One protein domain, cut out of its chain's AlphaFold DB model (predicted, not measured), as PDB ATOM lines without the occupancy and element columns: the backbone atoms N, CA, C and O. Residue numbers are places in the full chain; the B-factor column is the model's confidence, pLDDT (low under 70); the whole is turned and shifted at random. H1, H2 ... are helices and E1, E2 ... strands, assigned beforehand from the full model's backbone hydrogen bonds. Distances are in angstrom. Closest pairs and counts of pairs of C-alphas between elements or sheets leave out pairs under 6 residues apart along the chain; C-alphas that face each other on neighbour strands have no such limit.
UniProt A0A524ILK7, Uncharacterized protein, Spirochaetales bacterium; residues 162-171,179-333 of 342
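Overview. This is residues 162 to 171 and 179 to 333 of the 342 residues of an uncharacterized protein of Spirochaetales bacterium (UniProt A0A524ILK7). One long, twisted sheet of seven antiparallel strands makes a slab, with H1 and H2 on one face near one end and the unnamed stretch 179 to 206 looping over that same face. The other face is largely bare, and the strands run roughly with the longest axis. The printed part has 165 residues, with E1 E2 E3 E4 H1 H2 H3 E5 E6 E7 along the chain; the sheet's order is E1 to E7 in sequence, and the class is mostly strand. The whole is compact, with a radius of gyration of the C-alphas of 17.7 A, and elongated, spanning 58 by 37 by 27 A.

Arrangement. E1, residues 162 to 168, is an edge strand beside E2, residues 207 to 220; N 164 and O 214 are 2.8 A apart, within hydrogen-bond range. E2, E3, residues 226 to 240, and E4, residues 252 to 263, form a meander, each strand the antiparallel neighbour of the one before. Within range there are N 211 and O 235, 2.8 A, and N 236 and O 256, 2.8 A. H1, residues 264 to 267, is on the sheet at a height of 5.9 A, over none of its strands, but only just: 2 of its C-alphas fall on E3. H2, residues 273 to 282, is on the same face at a height of 9.5 A, over E2; on the local plane it runs along the strands, only just, at 27 degrees to E2. The closest C-alphas of E2 and H2, those of Leu 214 and Glu 277, are 7.4 A apart. H3, residues 288 to 291, stands at the sheet's level; it and H1 only just touch, with 3 pairs of C-alphas within 8 A, the closest Ser 267 and Val 291 at 6.5 A. E5, residues 292 to 302, is the antiparallel neighbour of E4, with N 257 and O 298 at 2.8 A. E5, E6, residues 308 to 316, and E7, residues 324 to 329, form a second meander, with N 297 and O 313 at 2.8 A and N 314 and O 326 at 2.8 A. The edge strands E1 and E7 are apart. In H2 every O i to N i+4 pair is within hydrogen-bond range; H1 and H3 are too short for one.

Along the chain. E1 begins at C-alpha 162, (157.998, 207.404, 187.167). E2 is 40.1 A long, E3 44.4 A, E4 36.5 A, E5 30.3 A and E6 26.2 A. E7 ends at C-alpha 329, (157.592, 181.182, 189.928).

Size, cuts and confidence. The C-alphas farthest apart, those of Trp 224 and Leu 246, are 58.9 A apart. Residues 172 to 178 are not printed; C-alphas 171 and 179 are 8.8 A apart across the cut. E3 to E4 is a long link of 11 residues. The mean pLDDT of the printed part is 73.0, with 63 residues under 70, among them 264 to 288.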
ATOM      1  N   LEU A 162     159.358 207.209 186.673       86.69
ATOM      2  CA  LEU A 162     157.998 207.404 187.167       86.69
ATOM      3  C   LEU A 162     157.022 206.602 186.311       86.69
ATOM      4  O   LEU A 162     157.088 206.642 185.081       86.69
ATOM      5  N   ARG A 163     156.103 205.904 186.973       86.19
ATOM      6  CA  ARG A 163     154.966 205.227 186.353       86.19
ATOM      7  C   ARG A 163     153.691 205.964 186.725       86.19
ATOM      8  O   ARG A 163     153.386 206.069 187.906       86.19
ATOM      9  N   SER A 164     152.955 206.445 185.737       88.19
ATOM     10  CA  SER A 164     151.652 207.085 185.907       88.19
ATOM     11  C   SER A 164     150.539 206.069 185.692       88.19
ATOM     12  O   SER A 164     150.623 205.233 184.792       88.19
ATOM     13  N   TYR A 165     149.489 206.153 186.501       84.62
ATOM     14  CA  TYR A 165     148.362 205.228 186.516       84.62
ATOM     15  C   TYR A 165     147.057 205.954 186.209       84.62
ATOM     16  O   TYR A 165     146.845 207.108 186.590       84.62
ATOM     17  N   ARG A 166     146.134 205.237 185.579       84.38
ATOM     18  CA  ARG A 166     144.765 205.665 185.332       84.38
ATOM     19  C   ARG A 166     143.820 204.532 185.689       84.38
ATOM     20  O   ARG A 166     143.961 203.417 185.198       84.38
ATOM     21  N   ILE A 167     142.824 204.827 186.513       82.88
ATOM     22  CA  ILE A 167     141.766 203.863 186.810       82.88
ATOM     23  C   ILE A 167     140.843 203.798 185.592       82.88
ATOM     24  O   ILE A 167     140.283 204.810 185.167       82.88
ATOM     25  N   GLY A 168     140.740 202.614 184.999       74.12
ATOM     26  CA  GLY A 168     139.912 202.358 183.830       74.12
ATOM     27  C   GLY A 168     138.484 201.979 184.219       74.12
ATOM     28  O   GLY A 168     138.245 201.341 185.243       74.12
ATOM     29  N   THR A 169     137.526 202.322 183.359       66.69
ATOM     30  CA  THR A 169     136.173 201.751 183.370       66.69
ATOM     31  C   THR A 169     136.035 200.795 182.190       66.69
ATOM     32  O   THR A 169     136.312 201.206 181.063       66.69
ATOM     33  N   ASP A 170     135.578 199.558 182.399       59.72
ATOM     34  CA  ASP A 170     135.165 198.711 181.271       59.72
ATOM     35  C   ASP A 170     133.822 199.216 180.735       59.72
ATOM     36  O   ASP A 170     132.751 199.017 181.311       59.72
ATOM     37  N   THR A 171     133.892 199.960 179.639       50.94
ATOM     38  CA  THR A 171     132.741 200.588 179.001       50.94
ATOM     39  C   THR A 171     131.940 199.571 178.193       50.94
ATOM     40  O   THR A 171     132.266 199.270 177.047       50.94
ATOM     41  N   VAL A 179     132.897 197.283 186.803       72.06
ATOM     42  CA  VAL A 179     132.886 195.880 186.414       72.06
ATOM     43  C   VAL A 179     133.633 195.124 187.505       72.06
ATOM     44  O   VAL A 179     134.810 195.370 187.759       72.06
ATOM     45  N   LYS A 180     132.908 194.260 188.206       80.75
ATOM     46  CA  LYS A 180     133.498 193.351 189.173       80.75
ATOM     47  C   LYS A 180     134.049 192.158 188.423       80.75
ATOM     48  O   LYS A 180     133.333 191.580 187.613       80.75
ATOM     49  N   TYR A 181     135.302 191.814 188.660       85.62
ATOM     50  CA  TYR A 181     135.984 190.755 187.930       85.62
ATOM     51  C   TYR A 181     135.958 189.452 188.737       85.62
ATOM     52  O   TYR A 181     135.898 189.458 189.967       85.62
ATOM     53  N   THR A 182     136.008 188.309 188.062       87.38
ATOM     54  CA  THR A 182     136.272 187.016 188.702       87.38
ATOM     55  C   THR A 182     137.676 187.012 189.305       87.38
ATOM     56  O   THR A 182     138.580 187.677 188.787       87.38
ATOM     57  N   ALA A 183     137.889 186.230 190.366       85.19
ATOM     58  CA  ALA A 183     139.240 185.935 190.832       85.19
ATOM     59  C   ALA A 183     140.066 185.256 189.722       85.19
ATOM     60  O   ALA A 183     139.541 184.458 188.942       85.19
ATOM     61  N   PHE A 184     141.361 185.556 189.660       85.00
ATOM     62  CA  PHE A 184     142.267 184.930 188.695       85.00
ATOM     63  C   PHE A 184     142.795 183.598 189.201       85.00
ATOM     64  O   PHE A 184     143.237 183.490 190.343       85.00
ATOM     65  N   ASP A 185     142.859 182.612 188.308       87.81
ATOM     66  CA  ASP A 185     143.654 181.416 188.558       87.81
ATOM     67  C   ASP A 185     145.148 181.761 188.461       87.81
ATOM     68  O   ASP A 185     145.645 182.170 187.401       87.81
ATOM     69  N   ILE A 186     145.874 181.589 189.568       86.06
ATOM     70  CA  ILE A 186     147.333 181.749 189.636       86.06
ATOM     71  C   ILE A 186     148.065 180.737 188.739       86.06
ATOM     72  O   ILE A 186     149.203 180.966 188.339       86.06
ATOM     73  N   ASN A 187     147.416 179.622 188.392       88.62
ATOM     74  CA  ASN A 187     147.916 178.603 187.471       88.62
ATOM     75  C   ASN A 187     147.363 178.749 186.046       88.62
ATOM     76  O   ASN A 187     147.642 177.898 185.203       88.62
ATOM     77  N   GLY A 188     146.610 179.818 185.769       87.94
ATOM     78  CA  GLY A 188     146.114 180.117 184.432       87.94
ATOM     79  C   GLY A 188     147.235 180.397 183.425       87.94
ATOM     80  O   GLY A 188     148.412 180.488 183.780       87.94
ATOM     81  N   SER A 189     146.864 180.567 182.151       89.00
ATOM     82  CA  SER A 189     147.837 180.818 181.079       89.00
ATOM     83  C   SER A 189     148.715 182.041 181.375       89.00
ATOM     84  O   SER A 189     148.238 183.106 181.781       89.00
ATOM     85  N   MET A 190     150.015 181.869 181.147       89.25
ATOM     86  CA  MET A 190     151.026 182.924 181.188       89.25
ATOM     87  C   MET A 190     151.350 183.445 179.775       89.25
ATOM     88  O   MET A 190     152.353 184.128 179.572       89.25
ATOM     89  N   ASP A 191     150.540 183.091 178.775       88.25
ATOM     90  CA  ASP A 191     150.635 183.647 177.429       88.25
ATOM     91  C   ASP A 191     150.054 185.055 177.406       88.25
ATOM     92  O   ASP A 191     148.984 185.322 177.962       88.25
ATOM     93  N   PHE A 192     150.769 185.962 176.746       85.50
ATOM     94  CA  PHE A 192     150.260 187.303 176.526       85.50
ATOM     95  C   PHE A 192     149.062 187.233 175.564       85.50
ATOM     96  O   PHE A 192     149.169 186.602 174.507       85.50
ATOM     97  N   PRO A 193     147.915 187.843 175.899       83.19
ATOM     98  CA  PRO A 193     146.708 187.673 175.106       83.19
ATOM     99  C   PRO A 193     146.818 188.406 173.756       83.19
ATOM    100  O   PRO A 193     147.365 189.504 173.658       83.19
ATOM    101  N   THR A 194     146.290 187.790 172.692       74.44
ATOM    102  CA  THR A 194     146.307 188.345 171.321       74.44
ATOM    103  C   THR A 194     145.262 189.438 171.092       74.44
ATOM    104  O   THR A 194     145.373 190.212 170.145       74.44
ATOM    105  N   VAL A 195     144.257 189.507 171.961       71.38
ATOM    106  CA  VAL A 195     143.233 190.555 172.043       71.38
ATOM    107  C   VAL A 195     143.181 191.060 173.479       71.38
ATOM    108  O   VAL A 195     143.631 190.357 174.380       71.38
ATOM    109  N   ASP A 196     142.637 192.249 173.722       68.19
ATOM    110  CA  ASP A 196     142.467 192.735 175.094       68.19
ATOM    111  C   ASP A 196     141.487 191.817 175.843       68.19
ATOM    112  O   ASP A 196     140.273 191.851 175.629       68.19
ATOM    113  N   VAL A 197     142.026 190.943 176.696       72.25
ATOM    114  CA  VAL A 197     141.243 190.003 177.499       72.25
ATOM    115  C   VAL A 197     141.016 190.622 178.865       72.25
ATOM    116  O   VAL A 197     141.867 190.557 179.755       72.25
ATOM    117  N   ALA A 198     139.831 191.204 179.029       79.06
ATOM    118  CA  ALA A 198     139.315 191.475 180.353       79.06
ATOM    119  C   ALA A 198     138.963 190.144 181.051       79.06
ATOM    120  O   ALA A 198     138.534 189.185 180.398       79.06
ATOM    121  N   PRO A 199     139.122 190.069 182.377       82.81
ATOM    122  CA  PRO A 199     138.631 188.949 183.165       82.81
ATOM    123  C   PRO A 199     137.112 188.820 183.017       82.81
ATOM    124  O   PRO A 199     136.418 189.802 182.742       82.81
ATOM    125  N   ALA A 200     136.578 187.622 183.258       86.62
ATOM    126  CA  ALA A 200     135.133 187.447 183.325       86.62
ATOM    127  C   ALA A 200     134.533 188.313 184.447       86.62
ATOM    128  O   ALA A 200     135.203 188.642 185.426       86.62
ATOM    129  N   VAL A 201     133.267 188.695 184.294       87.00
ATOM    130  CA  VAL A 201     132.558 189.511 185.286       87.00
ATOM    131  C   VAL A 201     132.020 188.621 186.401       87.00
ATOM    132  O   VAL A 201     131.453 187.564 186.129       87.00
ATOM    133  N   ASP A 202     132.143 189.077 187.643       84.81
ATOM    134  CA  ASP A 202     131.642 188.399 188.830       84.81
ATOM    135  C   ASP A 202     130.921 189.362 189.777       84.81
ATOM    136  O   ASP A 202     131.535 190.170 190.468       84.81
ATOM    137  N   GLY A 203     129.597 189.239 189.868       81.31
ATOM    138  CA  GLY A 203     128.789 190.085 190.742       81.31
ATOM    139  C   GLY A 203     129.104 189.947 192.239       81.31
ATOM    140  O   GLY A 203     128.776 190.867 192.997       81.31
ATOM    141  N   VAL A 204     129.737 188.846 192.671       82.19
ATOM    142  CA  VAL A 204     130.010 188.581 194.095       82.19
ATOM    143  C   VAL A 204     131.379 189.065 194.573       82.19
ATOM    144  O   VAL A 204     131.637 189.005 195.774       82.19
ATOM    145  N   ALA A 205     132.227 189.606 193.688       79.69
ATOM    146  CA  ALA A 205     133.495 190.194 194.119       79.69
ATOM    147  C   ALA A 205     133.246 191.325 195.127       79.69
ATOM    148  O   ALA A 205     132.326 192.138 194.961       79.69
ATOM    149  N   LEU A 206     134.069 191.401 196.172       75.75
ATOM    150  CA  LEU A 206     133.982 192.491 197.144       75.75
ATOM    151  C   LEU A 206     134.491 193.783 196.515       75.75
ATOM    152  O   LEU A 206     133.805 194.804 196.537       75.75
ATOM    153  N   TYR A 207     135.668 193.689 195.897       76.12
ATOM    154  CA  TYR A 207     136.349 194.794 195.244       76.12
ATOM    155  C   TYR A 207     136.961 194.327 193.935       76.12
ATOM    156  O   TYR A 207     137.402 193.183 193.793       76.12
ATOM    157  N   SER A 208     136.985 195.220 192.956       78.94
ATOM    158  CA  SER A 208     137.663 194.991 191.690       78.94
ATOM    159  C   SER A 208     138.093 196.315 191.088       78.94
ATOM    160  O   SER A 208     137.397 197.321 191.235       78.94
ATOM    161  N   SER A 209     139.221 196.317 190.391       80.75
ATOM    162  CA  SER A 209     139.688 197.493 189.665       80.75
ATOM    163  C   SER A 209     140.460 197.102 188.417       80.75
ATOM    164  O   SER A 209     141.212 196.127 188.427       80.75
ATOM    165  N   LYS A 210     140.312 197.923 187.378       84.31
ATOM    166  CA  LYS A 210     141.190 197.961 186.211       84.31
ATOM    167  C   LYS A 210     142.046 199.218 186.303       84.31
ATOM    168  O   LYS A 210     141.512 200.307 186.514       84.31
ATOM    169  N   VAL A 211     143.354 199.077 186.148       83.44
ATOM    170  CA  VAL A 211     144.292 200.197 186.172       83.44
ATOM    171  C   VAL A 211     145.215 200.090 184.971       83.44
ATOM    172  O   VAL A 211     145.956 199.123 184.833       83.44
ATOM    173  N   ASP A 212     145.178 201.093 184.112       84.31
ATOM    174  CA  ASP A 212     146.116 201.237 183.007       84.31
ATOM    175  C   ASP A 212     147.293 202.096 183.468       84.31
ATOM    176  O   ASP A 212     147.119 203.014 184.271       84.31
ATOM    177  N   TYR A 213     148.497 201.827 182.981       85.50
ATOM    178  CA  TYR A 213     149.679 202.589 183.375       85.50
ATOM    179  C   TYR A 213     150.695 202.728 182.257       85.50
ATOM    180  O   TYR A 213     150.764 201.930 181.321       85.50
ATOM    181  N   LEU A 214     151.496 203.776 182.404       86.00
ATOM    182  CA  LEU A 214     152.580 204.159 181.521       86.00
ATOM    183  C   LEU A 214     153.784 204.537 182.378       86.00
ATOM    184  O   LEU A 214     153.672 205.357 183.284       86.00
ATOM    185  N   GLN A 215     154.944 203.985 182.063       84.81
ATOM    186  CA  GLN A 215     156.220 204.376 182.639       84.81
ATOM    187  C   GLN A 215     157.152 204.792 181.511       84.81
ATOM    188  O   GLN A 215     157.459 203.994 180.621       84.81
ATOM    189  N   ASP A 216     157.593 206.048 181.547       79.25
ATOM    190  CA  ASP A 216     158.643 206.518 180.650       79.25
ATOM    191  C   ASP A 216     159.997 206.062 181.190       79.25
ATOM    192  O   ASP A 216     160.423 206.437 182.287       79.25
ATOM    193  N   VAL A 217     160.681 205.252 180.392       75.69
ATOM    194  CA  VAL A 217     162.031 204.796 180.671       75.69
ATOM    195  C   VAL A 217     162.954 205.484 179.676       75.69
ATOM    196  O   VAL A 217     163.431 204.931 178.680       75.69
ATOM    197  N   ASN A 218     163.253 206.738 179.981       68.62
ATOM    198  CA  ASN A 218     164.241 207.506 179.249       68.62
ATOM    199  C   ASN A 218     165.649 207.207 179.785       68.62
ATOM    200  O   ASN A 218     166.242 208.005 180.516       68.62
ATOM    201  N   LYS A 219     166.185 206.031 179.440       63.75
ATOM    202  CA  LYS A 219     167.545 205.628 179.817       63.75
ATOM    203  C   LYS A 219     168.521 205.698 178.647       63.75
ATOM    204  O   LYS A 219     168.215 205.404 177.492       63.75
ATOM    205  N   LYS A 220     169.754 206.096 178.967       58.44
ATOM    206  CA  LYS A 220     170.894 205.912 178.068       58.44
ATOM    207  C   LYS A 220     171.344 204.462 178.198       58.44
ATOM    208  O   LYS A 220     171.847 204.095 179.253       58.44
ATOM    209  N   PHE A 221     171.166 203.673 177.147       61.03
ATOM    210  CA  PHE A 221     171.644 202.290 177.123       61.03
ATOM    211  C   PHE A 221     173.098 202.196 176.649       61.03
ATOM    212  O   PHE A 221     173.790 201.261 177.025       61.03
ATOM    213  N   SER A 222     173.605 203.199 175.917       56.47
ATOM    214  CA  SER A 222     175.017 203.258 175.525       56.47
ATOM    215  C   SER A 222     175.556 204.681 175.418       56.47
ATOM    216  O   SER A 222     174.810 205.667 175.455       56.47
ATOM    217  N   MET A 223     176.884 204.815 175.301       44.53
ATOM    218  CA  MET A 223     177.520 206.134 175.157       44.53
ATOM    219  C   MET A 223     177.170 206.811 173.819       44.53
ATOM    220  O   MET A 223     177.291 208.029 173.709       44.53
ATOM    221  N   TRP A 224     176.715 206.032 172.830       44.75
ATOM    222  CA  TRP A 224     176.436 206.485 171.465       44.75
ATOM    223  C   TRP A 224     174.941 206.484 171.109       44.75
ATOM    224  O   TRP A 224     174.557 207.147 170.147       44.75
ATOM    225  N   GLY A 225     174.088 205.810 171.891       53.28
ATOM    226  CA  GLY A 225     172.659 205.668 171.614       53.28
ATOM    227  C   GLY A 225     171.774 205.920 172.836       53.28
ATOM    228  O   GLY A 225     171.969 205.366 173.918       53.28
ATOM    229  N   ARG A 226     170.743 206.753 172.652       59.25
ATOM    230  CA  ARG A 226     169.571 206.777 173.539       59.25
ATOM    231  C   ARG A 226     168.467 205.996 172.854       59.25
ATOM    232  O   ARG A 226     168.119 206.341 171.726       59.25
ATOM    233  N   LYS A 227     167.910 205.003 173.540       65.25
ATOM    234  CA  LYS A 227     166.657 204.385 173.124       65.25
ATOM    235  C   LYS A 227     165.578 204.864 174.077       65.25
ATOM    236  O   LYS A 227     165.736 204.760 175.288       65.25
ATOM    237  N   TYR A 228     164.523 205.439 173.521       70.06
ATOM    238  CA  TYR A 228     163.343 205.786 174.297       70.06
ATOM    239  C   TYR A 228     162.479 204.539 174.337       70.06
ATOM    240  O   TYR A 228     161.984 204.113 173.293       70.06
ATOM    241  N   ILE A 229     162.346 203.938 175.513       76.62
ATOM    242  CA  ILE A 229     161.424 202.828 175.715       76.62
ATOM    243  C   ILE A 229     160.359 203.266 176.708       76.62
ATOM    244  O   ILE A 229     160.629 204.023 177.637       76.62
ATOM    245  N   ALA A 230     159.142 202.802 176.490       79.56
ATOM    246  CA  ALA A 230     158.059 202.987 177.436       79.56
ATOM    247  C   ALA A 230     157.545 201.617 177.858       79.56
ATOM    248  O   ALA A 230     157.480 200.694 177.045       79.56
ATOM    249  N   LEU A 231     157.185 201.496 179.127       83.38
ATOM    250  CA  LEU A 231     156.475 200.339 179.643       83.38
ATOM    251  C   LEU A 231     155.013 200.734 179.779       83.38
ATOM    252  O   LEU A 231     154.682 201.739 180.406       83.38
ATOM    253  N   VAL A 232     154.147 199.957 179.148       84.94
ATOM    254  CA  VAL A 232     152.708 200.197 179.109       84.94
ATOM    255  C   VAL A 232     152.010 198.937 179.565       84.94
ATOM    256  O   VAL A 232     152.435 197.840 179.210       84.94
ATOM    257  N   GLY A 233     150.952 199.058 180.348       85.19
ATOM    258  CA  GLY A 233     150.244 197.868 180.784       85.19
ATOM    259  C   GLY A 233     148.869 198.137 181.342       85.19
ATOM    260  O   GLY A 233     148.502 199.274 181.636       85.19
ATOM    261  N   THR A 234     148.136 197.043 181.500       85.31
ATOM    262  CA  THR A 234     146.840 197.009 182.167       85.31
ATOM    263  C   THR A 234     146.907 195.994 183.292       85.31
ATOM    264  O   THR A 234     147.321 194.849 183.104       85.31
ATOM    265  N   GLN A 235     146.486 196.434 184.467       87.31
ATOM    266  CA  GLN A 235     146.376 195.659 185.687       87.31
ATOM    267  C   GLN A 235     144.916 195.438 186.026       87.31
ATOM    268  O   GLN A 235     144.110 196.368 186.012       87.31
ATOM    269  N   TYR A 236     144.600 194.209 186.395       86.38
ATOM    270  CA  TYR A 236     143.330 193.846 186.983       86.38
ATOM    271  C   TYR A 236     143.576 193.318 188.385       86.38
ATOM    272  O   TYR A 236     144.447 192.477 188.608       86.38
ATOM    273  N   TYR A 237     142.777 193.809 189.317       86.31
ATOM    274  CA  TYR A 237     142.808 193.415 190.712       86.31
ATOM    275  C   TYR A 237     141.410 193.015 191.154       86.31
ATOM    276  O   TYR A 237     140.440 193.691 190.806       86.31
ATOM    277  N   THR A 238     141.325 191.948 191.944       84.69
ATOM    278  CA  THR A 238     140.064 191.420 192.456       84.69
ATOM    279  C   THR A 238     140.227 190.906 193.885       84.69
ATOM    280  O   THR A 238     141.140 190.125 194.165       84.69
ATOM    281  N   GLU A 239     139.293 191.270 194.765       82.69
ATOM    282  CA  GLU A 239     139.114 190.681 196.095       82.69
ATOM    283  C   GLU A 239     137.835 189.841 196.145       82.69
ATOM    284  O   GLU A 239     136.738 190.335 195.864       82.69
ATOM    285  N   HIS A 240     137.976 188.587 196.562       80.19
ATOM    286  CA  HIS A 240     136.881 187.640 196.762       80.19
ATOM    287  C   HIS A 240     136.879 187.104 198.182       80.19
ATOM    288  O   HIS A 240     137.930 186.960 198.797       80.19
ATOM    289  N   LEU A 241     135.700 186.767 198.698       77.50
ATOM    290  CA  LEU A 241     135.626 185.985 199.929       77.50
ATOM    291  C   LEU A 241     136.212 184.600 199.678       77.50
ATOM    292  O   LEU A 241     135.939 183.986 198.646       77.50
ATOM    293  N   ASP A 242     136.993 184.104 200.633       67.94
ATOM    294  CA  ASP A 242     137.382 182.701 200.622       67.94
ATOM    295  C   ASP A 242     136.100 181.845 200.709       67.94
ATOM    296  O   ASP A 242     135.350 181.981 201.681       67.94
ATOM    297  N   PRO A 243     135.812 180.979 199.719       66.50
ATOM    298  CA  PRO A 243     134.582 180.190 199.696       66.50
ATOM    299  C   PRO A 243     134.510 179.159 200.832       66.50
ATOM    300  O   PRO A 243     133.426 178.662 201.131       66.50
ATOM    301  N   VAL A 244     135.645 178.826 201.454       70.06
ATOM    302  CA  VAL A 244     135.747 177.874 202.563       70.06
ATOM    303  C   VAL A 244     135.615 178.584 203.907       70.06
ATOM    304  O   VAL A 244     134.907 178.096 204.788       70.06
ATOM    305  N   LEU A 245     136.288 179.724 204.082       68.50
ATOM    306  CA  LEU A 245     136.305 180.439 205.364       68.50
ATOM    307  C   LEU A 245     135.139 181.425 205.519       68.50
ATOM    308  O   LEU A 245     134.730 181.683 206.647       68.50
ATOM    309  N   LEU A 246     134.615 181.970 204.411       64.06
ATOM    310  CA  LEU A 246     133.555 182.991 204.352       64.06
ATOM    311  C   LEU A 246     133.759 184.178 205.315       64.06
ATOM    312  O   LEU A 246     132.803 184.866 205.671       64.06
ATOM    313  N   ASP A 247     135.000 184.431 205.735       66.06
ATOM    314  CA  ASP A 247     135.356 185.519 206.638       66.06
ATOM    315  C   ASP A 247     135.623 186.792 205.816       66.06
ATOM    316  O   ASP A 247     136.621 186.852 205.088       66.06
ATOM    317  N   PRO A 248     134.771 187.832 205.918       61.50
ATOM    318  CA  PRO A 248     134.974 189.085 205.199       61.50
ATOM    319  C   PRO A 248     136.234 189.844 205.615       61.50
ATOM    320  O   PRO A 248     136.667 190.729 204.879       61.50
ATOM    321  N   ALA A 249     136.858 189.491 206.742       64.38
ATOM    322  CA  ALA A 249     138.143 190.051 207.141       64.38
ATOM    323  C   ALA A 249     139.337 189.434 206.389       64.38
ATOM    324  O   ALA A 249     140.438 189.982 206.457       64.38
ATOM    325  N   LYS A 250     139.152 188.314 205.673       69.25
ATOM    326  CA  LYS A 250     140.239 187.561 205.025       69.25
ATOM    327  C   LYS A 250     139.932 187.217 203.563       69.25
ATOM    328  O   LYS A 250     139.829 186.040 203.212       69.25
ATOM    329  N   PRO A 251     139.771 188.221 202.685       76.00
ATOM    330  CA  PRO A 251     139.525 187.954 201.278       76.00
ATOM    331  C   PRO A 251     140.747 187.315 200.604       76.00
ATOM    332  O   PRO A 251     141.891 187.677 200.890       76.00
ATOM    333  N   ILE A 252     140.494 186.418 199.649       82.19
ATOM    334  CA  ILE A 252     141.476 186.007 198.647       82.19
ATOM    335  C   ILE A 252     141.628 187.159 197.659       82.19
ATOM    336  O   ILE A 252     140.652 187.663 197.100       82.19
ATOM    337  N   LYS A 253     142.871 187.564 197.424       84.31
ATOM    338  CA  LYS A 253     143.206 188.678 196.540       84.31
ATOM    339  C   LYS A 253     143.933 188.124 195.335       84.31
ATOM    340  O   LYS A 253     144.863 187.335 195.479       84.31
ATOM    341  N   THR A 254     143.523 188.536 194.149       87.44
ATOM    342  CA  THR A 254     144.139 188.084 192.903       87.44
ATOM    343  C   THR A 254     144.430 189.270 192.009       87.44
ATOM    344  O   THR A 254     143.702 190.264 192.013       87.44
ATOM    345  N   PHE A 255     145.511 189.155 191.256       88.00
ATOM    346  CA  PHE A 255     145.985 190.189 190.361       88.00
ATOM    347  C   PHE A 255     146.537 189.566 189.096       88.00
ATOM    348  O   PHE A 255     147.243 188.552 189.148       88.00
ATOM    349  N   VAL A 256     146.263 190.215 187.972       88.31
ATOM    350  CA  VAL A 256     146.960 189.961 186.717       88.31
ATOM    351  C   VAL A 256     147.356 191.284 186.079       88.31
ATOM    352  O   VAL A 256     146.566 192.227 186.046       88.31
ATOM    353  N   ALA A 257     148.574 191.346 185.558       88.25
ATOM    354  CA  ALA A 257     149.045 192.436 184.723       88.25
ATOM    355  C   ALA A 257     149.458 191.906 183.356       88.25
ATOM    356  O   ALA A 257     150.100 190.858 183.252       88.25
ATOM    357  N   TYR A 258     149.122 192.674 182.329       88.88
ATOM    358  CA  TYR A 258     149.608 192.492 180.973       88.88
ATOM    359  C   TYR A 258     150.414 193.729 180.603       88.88
ATOM    360  O   TYR A 258     149.868 194.827 180.514       88.88
ATOM    361  N   GLU A 259     151.714 193.554 180.407       87.25
ATOM    362  CA  GLU A 259     152.648 194.635 180.115       87.25
ATOM    363  C   GLU A 259     153.303 194.462 178.753       87.25
ATOM    364  O   GLU A 259     153.620 193.355 178.322       87.25
ATOM    365  N   ARG A 260     153.555 195.584 178.089       85.25
ATOM    366  CA  ARG A 260     154.363 195.682 176.882       85.25
ATOM    367  C   ARG A 260     155.485 196.681 177.120       85.25
ATOM    368  O   ARG A 260     155.269 197.756 177.676       85.25
ATOM    369  N   VAL A 261     156.675 196.346 176.648       83.75
ATOM    370  CA  VAL A 261     157.749 197.317 176.437       83.75
ATOM    371  C   VAL A 261     157.676 197.733 174.992       83.75
ATOM    372  O   VAL A 261     157.723 196.875 174.115       83.75
ATOM    373  N   VAL A 262     157.581 199.028 174.733       79.31
ATOM    374  CA  VAL A 262     157.498 199.560 173.376       79.31
ATOM    375  C   VAL A 262     158.689 200.449 173.068       79.31
ATOM    376  O   VAL A 262     159.174 201.191 173.927       79.31
ATOM    377  N   ASP A 263     159.155 200.388 171.824       76.12
ATOM    378  CA  ASP A 263     160.120 201.339 171.290       76.12
ATOM    379  C   ASP A 263     159.419 202.671 171.002       76.12
ATOM    380  O   ASP A 263     158.856 202.910 169.924       76.12
ATOM    381  N   ALA A 264     159.455 203.575 171.976       64.12
ATOM    382  CA  ALA A 264     158.956 204.924 171.776       64.12
ATOM    383  C   ALA A 264     159.783 205.653 170.697       64.12
ATOM    384  O   ALA A 264     159.236 206.428 169.926       64.12
ATOM    385  N   GLY A 265     161.076 205.364 170.533       61.62
ATOM    386  CA  GLY A 265     161.898 205.981 169.487       61.62
ATOM    387  C   GLY A 265     161.438 205.662 168.057       61.62
ATOM    388  O   GLY A 265     161.427 206.556 167.204       61.62
ATOM    389  N   ALA A 266     161.029 204.416 167.798       54.16
ATOM    390  CA  ALA A 266     160.565 203.957 166.485       54.16
ATOM    391  C   ALA A 266     159.152 204.459 166.140       54.16
ATOM    392  O   ALA A 266     158.897 204.881 165.010       54.16
ATOM    393  N   SER A 267     158.252 204.482 167.125       48.78
ATOM    394  CA  SER A 267     156.839 204.861 166.941       48.78
ATOM    395  C   SER A 267     156.603 206.381 166.972       48.78
ATOM    396  O   SER A 267     155.571 206.880 166.520       48.78
ATOM    397  N   VAL A 268     157.546 207.135 167.550       48.97
ATOM    398  CA  VAL A 268     157.318 208.486 168.089       48.97
ATOM    399  C   VAL A 268     158.460 209.431 167.673       48.97
ATOM    400  O   VAL A 268     158.897 210.260 168.468       48.97
ATOM    401  N   LYS A 269     158.973 209.353 166.427       42.56
ATOM    402  CA  LYS A 269     159.953 210.341 165.907       42.56
ATOM    403  C   LYS A 269     159.410 211.771 166.093       42.56
ATOM    404  O   LYS A 269     158.593 212.242 165.306       42.56
ATOM    405  N   GLY A 270     159.870 212.456 167.144       42.44
ATOM    406  CA  GLY A 270     159.524 213.844 167.467       42.44
ATOM    407  C   GLY A 270     158.246 214.077 168.287       42.44
ATOM    408  O   GLY A 270     157.761 215.205 168.298       42.44
ATOM    409  N   LYS A 271     157.684 213.068 168.961       52.19
ATOM    410  CA  LYS A 271     156.427 213.203 169.722       52.19
ATOM    411  C   LYS A 271     156.656 213.044 171.255       52.19
ATOM    412  O   LYS A 271     157.548 212.326 171.685       52.19
ATOM    413  N   SER A 272     155.917 213.788 172.085       56.16
ATOM    414  CA  SER A 272     156.088 213.914 173.558       56.16
ATOM    415  C   SER A 272     155.394 212.797 174.363       56.16
ATOM    416  O   SER A 272     154.463 212.195 173.841       56.16
ATOM    417  N   ILE A 273     155.717 212.609 175.657       54.19
ATOM    418  CA  ILE A 273     154.986 211.720 176.603       54.19
ATOM    419  C   ILE A 273     153.460 211.909 176.525       54.19
ATOM    420  O   ILE A 273     152.726 210.934 176.413       54.19
ATOM    421  N   ALA A 274     152.975 213.152 176.438       58.34
ATOM    422  CA  ALA A 274     151.546 213.460 176.299       58.34
ATOM    423  C   ALA A 274     150.884 212.838 175.047       58.34
ATOM    424  O   ALA A 274     149.661 212.751 174.946       58.34
ATOM    425  N   GLN A 275     151.677 212.428 174.055       58.50
ATOM    426  CA  GLN A 275     151.204 211.698 172.881       58.50
ATOM    427  C   GLN A 275     151.245 210.185 173.083       58.50
ATOM    428  O   GLN A 275     150.386 209.535 172.503       58.50
ATOM    429  N   LEU A 276     152.149 209.642 173.910       62.12
ATOM    430  CA  LEU A 276     152.085 208.248 174.381       62.12
ATOM    431  C   LEU A 276     150.861 208.031 175.284       62.12
ATOM    432  O   LEU A 276     150.148 207.048 175.128       62.12
ATOM    433  N   GLU A 277     150.550 208.995 176.150       63.44
ATOM    434  CA  GLU A 277     149.329 208.989 176.967       63.44
ATOM    435  C   GLU A 277     148.063 209.032 176.100       63.44
ATOM    436  O   GLU A 277     147.153 208.223 176.270       63.44
ATOM    437  N   LYS A 278     148.009 209.928 175.101       60.81
ATOM    438  CA  LYS A 278     146.907 209.949 174.118       60.81
ATOM    439  C   LYS A 278     146.859 208.690 173.248       60.81
ATOM    440  O   LYS A 278     145.780 208.311 172.813       60.81
ATOM    441  N   PHE A 279     148.001 208.070 172.977       62.47
ATOM    442  CA  PHE A 279     148.136 206.839 172.198       62.47
ATOM    443  C   PHE A 279     147.555 205.635 172.938       62.47
ATOM    444  O   PHE A 279     146.786 204.886 172.347       62.47
ATOM    445  N   LEU A 280     147.842 205.493 174.231       61.66
ATOM    446  CA  LEU A 280     147.331 204.386 175.044       61.66
ATOM    447  C   LEU A 280     145.881 204.588 175.471       61.66
ATOM    448  O   LEU A 280     145.158 203.619 175.676       61.66
ATOM    449  N   TRP A 281     145.453 205.842 175.614       63.69
ATOM    450  CA  TRP A 281     144.164 206.155 176.223       63.69
ATOM    451  C   TRP A 281     143.178 206.898 175.314       63.69
ATOM    452  O   TRP A 281     142.123 207.316 175.801       63.69
ATOM    453  N   GLY A 282     143.486 207.109 174.028       48.09
ATOM    454  CA  GLY A 282     142.654 207.974 173.186       48.09
ATOM    455  C   GLY A 282     142.829 207.965 171.659       48.09
ATOM    456  O   GLY A 282     142.189 208.806 171.031       48.09
ATOM    457  N   ALA A 283     143.624 207.091 171.024       47.69
ATOM    458  CA  ALA A 283     143.759 207.090 169.555       47.69
ATOM    459  C   ALA A 283     143.874 205.681 168.942       47.69
ATOM    460  O   ALA A 283     144.605 204.841 169.449       47.69
ATOM    461  N   ALA A 284     143.183 205.451 167.818       53.03
ATOM    462  CA  ALA A 284     143.052 204.156 167.134       53.03
ATOM    463  C   ALA A 284     144.169 203.837 166.110       53.03
ATOM    464  O   ALA A 284     144.100 202.821 165.426       53.03
ATOM    465  N   ASP A 285     145.184 204.697 165.975       52.75
ATOM    466  CA  ASP A 285     145.981 204.777 164.737       52.75
ATOM    467  C   ASP A 285     147.404 204.194 164.820       52.75
ATOM    468  O   ASP A 285     148.233 204.479 163.952       52.75
ATOM    469  N   VAL A 286     147.746 203.412 165.848       58.84
ATOM    470  CA  VAL A 286     149.095 202.832 165.968       58.84
ATOM    471  C   VAL A 286     149.023 201.358 166.345       58.84
ATOM    472  O   VAL A 286     148.451 200.980 167.365       58.84
ATOM    473  N   ASP A 287     149.663 200.538 165.515       67.94
ATOM    474  CA  ASP A 287     149.847 199.114 165.750       67.94
ATOM    475  C   ASP A 287     150.921 198.895 166.825       67.94
ATOM    476  O   ASP A 287     152.123 198.928 166.552       67.94
ATOM    477  N   LEU A 288     150.479 198.692 168.071       68.81
ATOM    478  CA  LEU A 288     151.347 198.357 169.202       68.81
ATOM    479  C   LEU A 288     152.210 197.122 168.919       68.81
ATOM    480  O   LEU A 288     153.342 197.061 169.396       68.81
ATOM    481  N   ALA A 289     151.713 196.157 168.140       70.38
ATOM    482  CA  ALA A 289     152.447 194.931 167.854       70.38
ATOM    483  C   ALA A 289     153.726 195.220 167.056       70.38
ATOM    484  O   ALA A 289     154.767 194.633 167.340       70.38
ATOM    485  N   ALA A 290     153.681 196.189 166.137       69.38
ATOM    486  CA  ALA A 290     154.813 196.572 165.294       69.38
ATOM    487  C   ALA A 290     155.965 197.260 166.050       69.38
ATOM    488  O   ALA A 290     157.038 197.456 165.484       69.38
ATOM    489  N   VAL A 291     155.741 197.672 167.301       73.38
ATOM    490  CA  VAL A 291     156.699 198.458 168.098       73.38
ATOM    491  C   VAL A 291     156.965 197.845 169.474       73.38
ATOM    492  O   VAL A 291     157.649 198.448 170.303       73.38
ATOM    493  N   THR A 292     156.417 196.655 169.734       80.06
ATOM    494  CA  THR A 292     156.578 195.930 170.998       80.06
ATOM    495  C   THR A 292     157.910 195.183 171.012       80.06
ATOM    496  O   THR A 292     158.149 194.288 170.212       80.06
ATOM    497  N   LEU A 293     158.763 195.529 171.973       78.31
ATOM    498  CA  LEU A 293     160.058 194.898 172.228       78.31
ATOM    499  C   LEU A 293     159.944 193.704 173.179       78.31
ATOM    500  O   LEU A 293     160.749 192.781 173.115       78.31
ATOM    501  N   ALA A 294     158.969 193.721 174.087       82.88
ATOM    502  CA  ALA A 294     158.702 192.613 174.996       82.88
ATOM    503  C   ALA A 294     157.257 192.639 175.489       82.88
ATOM    504  O   ALA A 294     156.656 193.706 175.605       82.88
ATOM    505  N   THR A 295     156.736 191.472 175.837       86.94
ATOM    506  CA  THR A 295     155.468 191.293 176.548       86.94
ATOM    507  C   THR A 295     155.699 190.570 177.856       86.94
ATOM    508  O   THR A 295     156.406 189.565 177.874       86.94
ATOM    509  N   THR A 296     155.044 191.016 178.919       86.94
ATOM    510  CA  THR A 296     155.067 190.354 180.221       86.94
ATOM    511  C   THR A 296     153.645 190.070 180.688       86.94
ATOM    512  O   THR A 296     152.763 190.921 180.593       86.94
ATOM    513  N   VAL A 297     153.430 188.864 181.209       88.75
ATOM    514  CA  VAL A 297     152.252 188.505 182.000       88.75
ATOM    515  C   VAL A 297     152.705 188.302 183.434       88.75
ATOM    516  O   VAL A 297     153.600 187.496 183.691       88.75
ATOM    517  N   ILE A 298     152.081 189.015 184.365       87.12
ATOM    518  CA  ILE A 298     152.325 188.863 185.800       87.12
ATOM    519  C   ILE A 298     151.033 188.412 186.450       87.12
ATOM    520  O   ILE A 298     149.983 188.995 186.206       87.12
ATOM    521  N   ARG A 299     151.103 187.398 187.303       88.38
ATOM    522  CA  ARG A 299     150.000 186.959 188.151       88.38
ATOM    523  C   ARG A 299     150.478 186.920 189.585       88.38
ATOM    524  O   ARG A 299     151.532 186.355 189.859       88.38
ATOM    525  N   TYR A 300     149.690 187.449 190.509       85.81
ATOM    526  CA  TYR A 300     149.889 187.112 191.911       85.81
ATOM    527  C   TYR A 300     148.572 186.815 192.610       85.81
ATOM    528  O   TYR A 300     147.502 187.290 192.224       85.81
ATOM    529  N   GLN A 301     148.676 186.018 193.662       85.56
ATOM    530  CA  GLN A 301     147.592 185.693 194.566       85.56
ATOM    531  C   GLN A 301     148.062 185.908 195.997       85.56
ATOM    532  O   GLN A 301     149.181 185.531 196.336       85.56
ATOM    533  N   ILE A 302     147.202 186.489 196.825       82.81
ATOM    534  CA  ILE A 302     147.362 186.518 198.276       82.81
ATOM    535  C   ILE A 302     146.197 185.736 198.871       82.81
ATOM    536  O   ILE A 302     145.035 186.093 198.659       82.81
ATOM    537  N   THR A 303     146.499 184.642 199.557       82.25
ATOM    538  CA  THR A 303     145.502 183.800 200.228       82.25
ATOM    539  C   THR A 303     145.040 184.424 201.546       82.25
ATOM    540  O   THR A 303     145.618 185.395 202.035       82.25
ATOM    541  N   ALA A 304     143.971 183.876 202.129       74.06
ATOM    542  CA  ALA A 304     143.354 184.372 203.364       74.06
ATOM    543  C   ALA A 304     144.304 184.387 204.583       74.06
ATOM    544  O   ALA A 304     144.083 185.133 205.537       74.06
ATOM    545  N   ASP A 305     145.354 183.566 204.560       75.56
ATOM    546  CA  ASP A 305     146.424 183.510 205.562       75.56
ATOM    547  C   ASP A 305     147.554 184.529 205.315       75.56
ATOM    548  O   ASP A 305     148.477 184.618 206.119       75.56
ATOM    549  N   GLY A 306     147.482 185.310 204.232       71.62
ATOM    550  CA  GLY A 306     148.490 186.299 203.854       71.62
ATOM    551  C   GLY A 306     149.604 185.768 202.947       71.62
ATOM    552  O   GLY A 306     150.449 186.560 202.519       71.62
ATOM    553  N   THR A 307     149.607 184.477 202.596       79.69
ATOM    554  CA  THR A 307     150.638 183.904 201.718       79.69
ATOM    555  C   THR A 307     150.539 184.495 200.308       79.69
ATOM    556  O   THR A 307     149.505 184.390 199.648       79.69
ATOM    557  N   LYS A 308     151.629 185.110 199.826       79.69
ATOM    558  CA  LYS A 308     151.727 185.715 198.487       79.69
ATOM    559  C   LYS A 308     152.427 184.758 197.521       79.69
ATOM    560  O   LYS A 308     153.594 184.432 197.703       79.69
ATOM    561  N   THR A 309     151.726 184.349 196.468       82.94
ATOM    562  CA  THR A 309     152.281 183.587 195.339       82.94
ATOM    563  C   THR A 309     152.392 184.501 194.127       82.94
ATOM    564  O   THR A 309     151.401 185.122 193.755       82.94
ATOM    565  N   LEU A 310     153.565 184.563 193.492       83.94
ATOM    566  CA  LEU A 310     153.823 185.326 192.266       83.94
ATOM    567  C   LEU A 310     154.222 184.370 191.135       83.94
ATOM    568  O   LEU A 310     155.008 183.443 191.345       83.94
ATOM    569  N   LYS A 311     153.708 184.622 189.934       85.50
ATOM    570  CA  LYS A 311     154.189 184.042 188.681       85.50
ATOM    571  C   LYS A 311     154.361 185.132 187.644       85.50
ATOM    572  O   LYS A 311     153.521 186.019 187.523       85.50
ATOM    573  N   GLN A 312     155.417 185.031 186.859       85.00
ATOM    574  CA  GLN A 312     155.701 185.969 185.788       85.00
ATOM    575  C   GLN A 312     156.242 185.232 184.575       85.00
ATOM    576  O   GLN A 312     157.035 184.301 184.705       85.00
ATOM    577  N   ARG A 313     155.837 185.694 183.393       86.25
ATOM    578  CA  ARG A 313     156.411 185.276 182.122       86.25
ATOM    579  C   ARG A 313     156.643 186.481 181.236       86.25
ATOM    580  O   ARG A 313     155.697 187.196 180.919       86.25
ATOM    581  N   THR A 314     157.885 186.682 180.826       84.06
ATOM    582  CA  THR A 314     158.284 187.723 179.882       84.06
ATOM    583  C   THR A 314     158.786 187.074 178.600       84.06
ATOM    584  O   THR A 314     159.656 186.210 178.632       84.06
ATOM    585  N   VAL A 315     158.251 187.508 177.465       83.69
ATOM    586  CA  VAL A 315     158.712 187.151 176.121       83.69
ATOM    587  C   VAL A 315     159.296 188.404 175.489       83.69
ATOM    588  O   VAL A 315     158.613 189.422 175.402       83.69
ATOM    589  N   ILE A 316     160.557 188.348 175.071       78.31
ATOM    590  CA  ILE A 316     161.252 189.464 174.419       78.31
ATOM    591  C   ILE A 316     161.295 189.185 172.915       78.31
ATOM    592  O   ILE A 316     161.821 188.148 172.508       78.31
ATOM    593  N   PHE A 317     160.745 190.099 172.111       76.12
ATOM    594  CA  PHE A 317     160.624 189.951 170.661       76.12
ATOM    595  C   PHE A 317     161.860 190.461 169.925       76.12
ATOM    596  O   PHE A 317     162.545 191.400 170.346       76.12
ATOM    597  N   ASN A 318     162.139 189.826 168.792       56.91
ATOM    598  CA  ASN A 318     163.353 190.067 168.033       56.91
ATOM    599  C   ASN A 318     163.282 191.248 167.080       56.91
ATOM    600  O   ASN A 318     163.070 191.079 165.886       56.91
ATOM    601  N   ASP A 319     163.700 192.395 167.597       54.81
ATOM    602  CA  ASP A 319     164.620 193.273 166.865       54.81
ATOM    603  C   ASP A 319     166.100 192.976 167.234       54.81
ATOM    604  O   ASP A 319     167.009 193.710 166.841       54.81
ATOM    605  N   PHE A 320     166.358 191.904 168.010       50.09
ATOM    606  CA  PHE A 320     167.608 191.669 168.757       50.09
ATOM    607  C   PHE A 320     168.188 190.226 168.720       50.09
ATOM    608  O   PHE A 320     169.096 189.934 169.499       50.09
ATOM    609  N   GLY A 321     167.696 189.286 167.897       46.75
ATOM    610  CA  GLY A 321     168.250 187.911 167.849       46.75
ATOM    611  C   GLY A 321     167.225 186.777 167.715       46.75
ATOM    612  O   GLY A 321     166.431 186.820 166.785       46.75
ATOM    613  N   ALA A 322     167.300 185.753 168.583       48.12
ATOM    614  CA  ALA A 322     166.299 184.687 168.761       48.12
ATOM    615  C   ALA A 322     165.437 184.961 170.012       48.12
ATOM    616  O   ALA A 322     165.922 185.589 170.957       48.12
ATOM    617  N   ASP A 323     164.168 184.519 170.009       55.75
ATOM    618  CA  ASP A 323     163.197 184.868 171.057       55.75
ATOM    619  C   ASP A 323     163.696 184.342 172.404       55.75
ATOM    620  O   ASP A 323     164.146 183.198 172.512       55.75
ATOM    621  N   PHE A 324     163.619 185.182 173.434       64.50
ATOM    622  CA  PHE A 324     164.013 184.811 174.788       64.50
ATOM    623  C   PHE A 324     162.794 184.841 175.703       64.50
ATOM    624  O   PHE A 324     162.076 185.845 175.764       64.50
ATOM    625  N   VAL A 325     162.578 183.733 176.413       69.44
ATOM    626  CA  VAL A 325     161.499 183.580 177.388       69.44
ATOM    627  C   VAL A 325     162.106 183.545 178.781       69.44
ATOM    628  O   VAL A 325     162.989 182.741 179.069       69.44
ATOM    629  N   TYR A 326     161.604 184.421 179.638       63.69
ATOM    630  CA  TYR A 326     161.914 184.478 181.053       63.69
ATOM    631  C   TYR A 326     160.682 184.042 181.846       63.69
ATOM    632  O   TYR A 326     159.610 184.624 181.679       63.69
ATOM    633  N   GLU A 327     160.827 183.040 182.709       70.38
ATOM    634  CA  GLU A 327     159.766 182.563 183.599       70.38
ATOM    635  C   GLU A 327     160.269 182.566 185.039       70.38
ATOM    636  O   GLU A 327     161.350 182.055 185.322       70.38
ATOM    637  N   ALA A 328     159.475 183.132 185.945       62.12
ATOM    638  CA  ALA A 328     159.712 183.066 187.379       62.12
ATOM    639  C   ALA A 328     158.443 182.573 188.077       62.12
ATOM    640  O   ALA A 328     157.351 183.108 187.858       62.12
ATOM    641  N   SER A 329     158.586 181.562 188.927       57.81
ATOM    642  CA  SER A 329     157.592 181.182 189.928       57.81
ATOM    643  C   SER A 329     158.147 181.514 191.307       57.81
ATOM    644  O   SER A 329     159.354 181.543 191.482       57.81
ATOM    645  N   ASP A 330     157.275 181.797 192.275       55.97
ATOM    646  CA  ASP A 330     157.567 181.743 193.720       55.97
ATOM    647  C   ASP A 330     158.662 182.674 194.291       55.97
ATOM    648  O   ASP A 330     159.002 182.575 195.469       55.97
ATOM    649  N   GLY A 331     159.150 183.654 193.527       47.31
ATOM    650  CA  GLY A 331     160.134 184.622 194.029       47.31
ATOM    651  C   GLY A 331     161.519 184.020 194.291       47.31
ATOM    652  O   GLY A 331     162.374 184.704 194.858       47.31
ATOM    653  N   THR A 332     161.765 182.775 193.873       41.00
ATOM    654  CA  THR A 332     163.126 182.288 193.659       41.00
ATOM    655  C   THR A 332     163.661 182.843 192.337       41.00
ATOM    656  O   THR A 332     162.924 183.028 191.366       41.00
ATOM    657  N   GLU A 333     164.948 183.202 192.309       38.62
ATOM    658  CA  GLU A 333     165.612 183.551 191.053       38.62
ATOM    659  C   GLU A 333     165.528 182.354 190.100       38.62
ATOM    660  O   GLU A 333     165.892 181.243 190.503       38.62
TER     661      GLU A 333